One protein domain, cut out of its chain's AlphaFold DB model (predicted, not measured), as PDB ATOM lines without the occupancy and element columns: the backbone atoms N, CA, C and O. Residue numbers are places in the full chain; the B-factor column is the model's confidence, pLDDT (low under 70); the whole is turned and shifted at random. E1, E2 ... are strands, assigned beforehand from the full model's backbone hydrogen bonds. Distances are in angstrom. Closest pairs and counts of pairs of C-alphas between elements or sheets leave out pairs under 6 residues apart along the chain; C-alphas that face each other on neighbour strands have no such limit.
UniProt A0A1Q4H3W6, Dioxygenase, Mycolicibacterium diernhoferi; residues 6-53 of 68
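What this domain is: This is residues 6 to 53 of the 68 residues of the protein "Dioxygenase" of Mycolicibacterium diernhoferi (UniProt A0A1Q4H3W6). The domain is one narrow, strongly twisted sheet of four antiparallel strands, built round the long hairpin E2 and E3, with E4 along one side of it and the very short E1 beside the other side, near the beginning of E2. The long hairpin runs along the longest axis, with the tight turn of residues 27 to 30 at one end and the E1 to E2 link at the other; no named helix covers either face. The printed part has 48 residues with four named strands in the order E1, E2, E3, E4 along the chain and across the sheet, and the class is all strand. The whole is loose, with a radius of gyration of the C-alphas of 12.4 A, and elongated, spanning 40 by 21 by 12 A.

Where its parts are: The longest strand by residues is E2, residues 18 to 26, 25.5 A from first to last C-alpha; C-alpha 18 is at (274.962, 180.578, 200.552). E3, residues 31 to 38, measures 22.9 A. E4, residues 46 to 52, measures 15.8 A and ends with C-alpha 52 at (264.615, 195.940, 186.837). E1, residues 6 to 8, begins with C-alpha 6 at (278.727, 185.076, 196.407).

How they stand to each other: The inner strands E2 and E3 form a hairpin, antiparallel at 158 degrees between their directions. The C-alphas of Ser 25 and Thr 32 face each other at 4.2 A, and N 22 and O 35 are within hydrogen-bond range at 2.8 A. E3 and the edge strand E4 form a hairpin at 159 degrees. The C-alphas of Phe 37 and Pro 46 face each other at 4.4 A, and N 34 and O 50 are 2.8 A apart, within hydrogen-bond range. The other edge strand, E1, forms a hairpin with E2, antiparallel at 150 degrees between their directions. The C-alphas of Pro 8 and Gly 18 face each other at 4.2 A; N 7 and O 19, and N 19 and O 7, are each 2.8 A apart, within hydrogen-bond range. E1 and E4 are apart. The four strands make a meander, each strand the antiparallel neighbour of the one before. From edge to edge the strands' lines turn by 58 degrees and the way across the sheet turns by 74 degrees; its C-alphas lie up to 5.4 A off their best plane.

The domain as a whole: The two C-alphas farthest apart, those of Asp 12 and Asn 28, are 41.1 A from each other. The printed part has no cut from residue 6 to residue 53. The link from E2 to E3 is tight, and those from E1 to E2 and from E3 to E4 are short. The mean pLDDT of the printed part is 96.7, and no printed residue is under 70.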
ATOM      1  N   PHE A   6     279.092 185.990 195.324       97.75
ATOM      2  CA  PHE A   6     278.727 185.076 196.407       97.75
ATOM      3  C   PHE A   6     278.297 185.843 197.660       97.75
ATOM      4  O   PHE A   6     278.918 186.834 198.046       97.75
ATOM      5  N   VAL A   7     277.245 185.346 198.304       98.00
ATOM      6  CA  VAL A   7     276.709 185.848 199.566       98.00
ATOM      7  C   VAL A   7     276.578 184.671 200.531       98.00
ATOM      8  O   VAL A   7     275.771 183.780 200.259       98.00
ATOM      9  N   PRO A   8     277.324 184.635 201.647       97.94
ATOM     10  CA  PRO A   8     277.202 183.545 202.611       97.94
ATOM     11  C   PRO A   8     275.816 183.556 203.268       97.94
ATOM     12  O   PRO A   8     275.242 184.622 203.507       97.94
ATOM     13  N   ARG A   9     275.268 182.373 203.584       97.00
ATOM     14  CA  ARG A   9     273.941 182.252 204.224       97.00
ATOM     15  C   ARG A   9     273.902 182.933 205.594       97.00
ATOM     16  O   ARG A   9     272.904 183.554 205.959       97.00
ATOM     17  N   THR A  10     275.006 182.817 206.327       96.44
ATOM     18  CA  THR A  10     275.272 183.412 207.642       96.44
ATOM     19  C   THR A  10     276.761 183.757 207.763       96.44
ATOM     20  O   THR A  10     277.555 183.160 207.037       96.44
ATOM     21  N   PRO A  11     277.181 184.641 208.691       94.75
ATOM     22  CA  PRO A  11     278.600 184.974 208.883       94.75
ATOM     23  C   PRO A  11     279.508 183.765 209.152       94.75
ATOM     24  O   PRO A  11     280.642 183.747 208.688       94.75
ATOM     25  N   ASP A  12     278.983 182.745 209.837       96.75
ATOM     26  CA  ASP A  12     279.716 181.523 210.200       96.75
ATOM     27  C   ASP A  12     279.422 180.337 209.258       96.75
ATOM     28  O   ASP A  12     279.656 179.180 209.614       96.75
ATOM     29  N   ALA A  13     278.843 180.593 208.078       97.75
ATOM     30  CA  ALA A  13     278.522 179.534 207.125       97.75
ATOM     31  C   ALA A  13     279.805 178.847 206.606       97.75
ATOM     32  O   ALA A  13     280.813 179.527 206.385       97.75
ATOM     33  N   PRO A  14     279.785 177.520 206.372       98.00
ATOM     34  CA  PRO A  14     280.867 176.843 205.664       98.00
ATOM     35  C   PRO A  14     281.131 177.468 204.287       98.00
ATOM     36  O   PRO A  14     280.248 178.080 203.684       98.00
ATOM     37  N   GLU A  15     282.340 177.273 203.757       97.50
ATOM     38  CA  GLU A  15     282.678 177.710 202.401       97.50
ATOM     39  C   GLU A  15     281.659 177.172 201.384       97.50
ATOM     40  O   GLU A  15     281.365 175.977 201.348       97.50
ATOM     41  N   GLY A  16     281.112 178.071 200.564       96.56
ATOM     42  CA  GLY A  16     280.132 177.732 199.532       96.56
ATOM     43  C   GLY A  16     278.682 177.609 200.014       96.56
ATOM     44  O   GLY A  16     277.796 177.567 199.166       96.56
ATOM     45  N   ASP A  17     278.399 177.626 201.324       98.38
ATOM     46  CA  ASP A  17     277.016 177.644 201.816       98.38
ATOM     47  C   ASP A  17     276.427 179.060 201.765       98.38
ATOM     48  O   ASP A  17     276.706 179.941 202.588       98.38
ATOM     49  N   GLY A  18     275.586 179.288 200.763       98.25
ATOM     50  CA  GLY A  18     274.962 180.578 200.552       98.25
ATOM     51  C   GLY A  18     274.333 180.699 199.182       98.25
ATOM     52  O   GLY A  18     273.711 179.769 198.666       98.25
ATOM     53  N   TYR A  19     274.480 181.881 198.605       98.50
ATOM     54  CA  TYR A  19     273.783 182.274 197.396       98.50
ATOM     55  C   TYR A  19     274.728 182.919 196.395       98.50
ATOM     56  O   TYR A  19     275.718 183.548 196.764       98.50
ATOM     57  N   LEU A  20     274.372 182.820 195.119       98.12
ATOM     58  CA  LEU A  20     274.983 183.607 194.053       98.12
ATOM     59  C   LEU A  20     273.967 184.617 193.531       98.12
ATOM     60  O   LEU A  20     272.873 184.239 193.114       98.12
ATOM     61  N   ILE A  21     274.336 185.894 193.528       97.69
ATOM     62  CA  ILE A  21     273.545 186.971 192.930       97.69
ATOM     63  C   ILE A  21     274.168 187.314 191.580       97.69
ATOM     64  O   ILE A  21     275.347 187.660 191.512       97.69
ATOM     65  N   THR A  22     273.385 187.215 190.506       95.62
ATOM     66  CA  THR A  22     273.872 187.376 189.129       95.62
ATOM     67  C   THR A  22     272.966 188.314 188.325       95.62
ATOM     68  O   THR A  22     271.771 188.029 188.203       95.62
ATOM     69  N   PRO A  23     273.499 189.400 187.732       95.44
ATOM     70  CA  PRO A  23     272.761 190.217 186.776       95.44
ATOM     71  C   PRO A  23     272.621 189.489 185.433       95.44
ATOM     72  O   PRO A  23     273.606 189.030 184.850       95.44
ATOM     73  N   VAL A  24     271.406 189.440 184.898       93.88
ATOM     74  CA  VAL A  24     271.092 188.867 183.588       93.88
ATOM     75  C   VAL A  24     270.368 189.923 182.761       93.88
ATOM     76  O   VAL A  24     269.209 190.237 183.016       93.88
ATOM     77  N   SER A  25     271.062 190.503 181.777       93.44
ATOM     78  CA  SER A  25     270.440 191.452 180.844       93.44
ATOM     79  C   SER A  25     269.800 190.733 179.666       93.44
ATOM     80  O   SER A  25     270.458 189.991 178.937       93.44
ATOM     81  N   TYR A  26     268.539 191.067 179.435       93.06
ATOM     82  CA  TYR A  26     267.748 190.677 178.280       93.06
ATOM     83  C   TYR A  26     267.785 191.823 177.267       93.06
ATOM     84  O   TYR A  26     267.027 192.790 177.355       93.06
ATOM     85  N   PHE A  27     268.757 191.782 176.351       90.38
ATOM     86  CA  PHE A  27     269.069 192.924 175.482       90.38
ATOM     87  C   PHE A  27     267.934 193.299 174.522       90.38
ATOM     88  O   PHE A  27     267.721 194.487 174.282       90.38
ATOM     89  N   ASN A  28     267.188 192.317 174.007       93.81
ATOM     90  CA  ASN A  28     266.069 192.576 173.096       93.81
ATOM     91  C   ASN A  28     264.882 193.196 173.845       93.81
ATOM     92  O   ASN A  28     264.212 194.093 173.341       93.81
ATOM     93  N   GLU A  29     264.661 192.741 175.074       94.81
ATOM     94  CA  GLU A  29     263.580 193.133 175.971       94.81
ATOM     95  C   GLU A  29     263.923 194.388 176.787       94.81
ATOM     96  O   GLU A  29     263.066 194.933 177.479       94.81
ATOM     97  N   ARG A  30     265.174 194.855 176.695       94.19
ATOM     98  CA  ARG A  30     265.704 196.081 177.307       94.19
ATOM     99  C   ARG A  30     265.481 196.161 178.820       94.19
ATOM    100  O   ARG A  30     265.244 197.246 179.351       94.19
ATOM    101  N   HIS A  31     265.617 195.030 179.504       95.56
ATOM    102  CA  HIS A  31     265.556 194.949 180.960       95.56
ATOM    103  C   HIS A  31     266.667 194.051 181.518       95.56
ATOM    104  O   HIS A  31     267.340 193.330 180.774       95.56
ATOM    105  N   THR A  32     266.872 194.113 182.829       96.25
ATOM    106  CA  THR A  32     267.863 193.299 183.538       96.25
ATOM    107  C   THR A  32     267.234 192.695 184.778       96.25
ATOM    108  O   THR A  32     266.586 193.393 185.551       96.25
ATOM    109  N   ASP A  33     267.492 191.415 184.999       96.62
ATOM    110  CA  ASP A  33     267.099 190.724 186.216       96.62
ATOM    111  C   ASP A  33     268.308 190.532 187.125       96.62
ATOM    112  O   ASP A  33     269.376 190.123 186.672       96.62
ATOM    113  N   PHE A  34     268.133 190.756 188.422       96.56
ATOM    114  CA  PHE A  34     269.014 190.181 189.432       96.56
ATOM    115  C   PHE A  34     268.455 188.824 189.840       96.56
ATOM    116  O   PHE A  34     267.408 188.729 190.486       96.56
ATOM    117  N   MET A  35     269.151 187.770 189.436       97.44
ATOM    118  CA  MET A  35     268.805 186.396 189.768       97.44
ATOM    119  C   MET A  35     269.592 185.941 190.991       97.44
ATOM    120  O   MET A  35     270.799 186.170 191.071       97.44
ATOM    121  N   VAL A  36     268.910 185.289 191.927       98.25
ATOM    122  CA  VAL A  36     269.512 184.708 193.130       98.25
ATOM    123  C   VAL A  36     269.439 183.196 193.010       98.25
ATOM    124  O   VAL A  36     268.351 182.651 192.850       98.25
ATOM    125  N   PHE A  37     270.578 182.525 193.105       98.50
ATOM    126  CA  PHE A  37     270.697 181.070 193.050       98.50
ATOM    127  C   PHE A  37     271.127 180.527 194.405       98.50
ATOM    128  O   PHE A  37     271.845 181.208 195.135       98.50
ATOM    129  N   ASN A  38     270.729 179.294 194.714       98.12
ATOM    130  CA  ASN A  38     271.351 178.547 195.800       98.12
ATOM    131  C   ASN A  38     272.724 178.052 195.320       98.12
ATOM    132  O   ASN A  38     272.817 177.475 194.237       98.12
ATOM    133  N   ALA A  39     273.791 178.339 196.066       97.88
ATOM    134  CA  ALA A  39     275.157 178.111 195.587       97.88
ATOM    135  C   ALA A  39     275.520 176.617 195.467       97.88
ATOM    136  O   ALA A  39     276.355 176.260 194.638       97.88
ATOM    137  N   ASP A  40     274.864 175.753 196.243       96.12
ATOM    138  CA  ASP A  40     275.050 174.296 196.247       96.12
ATOM    139  C   ASP A  40     274.171 173.547 195.222       96.12
ATOM    140  O   ASP A  40     274.418 172.374 194.948       96.12
ATOM    141  N   ASP A  41     273.184 174.218 194.616       97.00
ATOM    142  CA  ASP A  41     272.244 173.628 193.654       97.00
ATOM    143  C   ASP A  41     271.871 174.610 192.531       97.00
ATOM    144  O   ASP A  41     270.728 175.041 192.360       97.00
ATOM    145  N   LEU A  42     272.873 174.973 191.730       96.06
ATOM    146  CA  LEU A  42     272.682 175.783 190.525       96.06
ATOM    147  C   LEU A  42     271.717 175.168 189.488       96.06
ATOM    148  O   LEU A  42     270.966 175.936 188.878       96.06
ATOM    149  N   PRO A  43     271.703 173.837 189.242       97.69
ATOM    150  CA  PRO A  43     270.824 173.234 188.237       97.69
ATOM    151  C   PRO A  43     269.327 173.451 188.480       97.69
ATOM    152  O   PRO A  43     268.574 173.533 187.509       97.69
ATOM    153  N   SER A  44     268.894 173.595 189.736       97.69
ATOM    154  CA  SER A  44     267.499 173.920 190.075       97.69
ATOM    155  C   SER A  44     267.074 175.332 189.652       97.69
ATOM    156  O   SER A  44     265.883 175.653 189.651       97.69
ATOM    157  N   GLY A  45     268.023 176.170 189.232       97.19
ATOM    158  CA  GLY A  45     267.765 177.522 188.760       97.19
ATOM    159  C   GLY A  45     267.631 178.543 189.897       97.19
ATOM    160  O   GLY A  45     267.994 178.274 191.044       97.19
ATOM    161  N   PRO A  46     267.168 179.766 189.582       97.81
ATOM    162  CA  PRO A  46     267.126 180.841 190.561       97.81
ATOM    163  C   PRO A  46     266.003 180.627 191.584       97.81
ATOM    164  O   PRO A  46     264.844 180.424 191.223       97.81
ATOM    165  N   VAL A  47     266.336 180.765 192.866       98.25
ATOM    166  CA  VAL A  47     265.380 180.752 193.985       98.25
ATOM    167  C   VAL A  47     264.622 182.074 194.119       98.25
ATOM    168  O   VAL A  47     263.544 182.113 194.708       98.25
ATOM    169  N   ALA A  48     265.165 183.163 193.565       98.31
ATOM    170  CA  ALA A  48     264.489 184.452 193.483       98.31
ATOM    171  C   ALA A  48     264.939 185.250 192.255       98.31
ATOM    172  O   ALA A  48     266.038 185.067 191.725       98.31
ATOM    173  N   LYS A  49     264.080 186.175 191.825       97.81
ATOM    174  CA  LYS A  49     264.336 187.090 190.714       97.81
ATOM    175  C   LYS A  49     263.816 188.483 191.054       97.81
ATOM    176  O   LYS A  49     262.642 188.636 191.389       97.81
ATOM    177  N   VAL A  50     264.676 189.485 190.914       97.81
ATOM    178  CA  VAL A  50     264.327 190.906 191.025       97.81
ATOM    179  C   VAL A  50     264.420 191.531 189.638       97.81
ATOM    180  O   VAL A  50     265.506 191.624 189.074       97.81
ATOM    181  N   VAL A  51     263.279 191.946 189.094       97.25
ATOM    182  CA  VAL A  51     263.180 192.511 187.742       97.25
ATOM    183  C   VAL A  51     263.424 194.016 187.790       97.25
ATOM    184  O   VAL A  51     262.694 194.737 188.474       97.25
ATOM    185  N   LEU A  52     264.415 194.508 187.046       96.56
ATOM    186  CA  LEU A  52     264.615 195.940 186.837       96.56
ATOM    187  C   LEU A  52     263.943 196.373 185.533       96.56
ATOM    188  O   LEU A  52     264.265 195.810 184.492       96.56
ATOM    189  N   PRO A  53     263.081 197.404 185.523       95.94
ATOM    190  CA  PRO A  53     262.359 197.835 184.322       95.94
ATOM    191  C   PRO A  53     263.234 198.666 183.360       95.94
ATOM    192  O   PRO A  53     262.745 199.579 182.695       95.94
TER     193      PRO A  53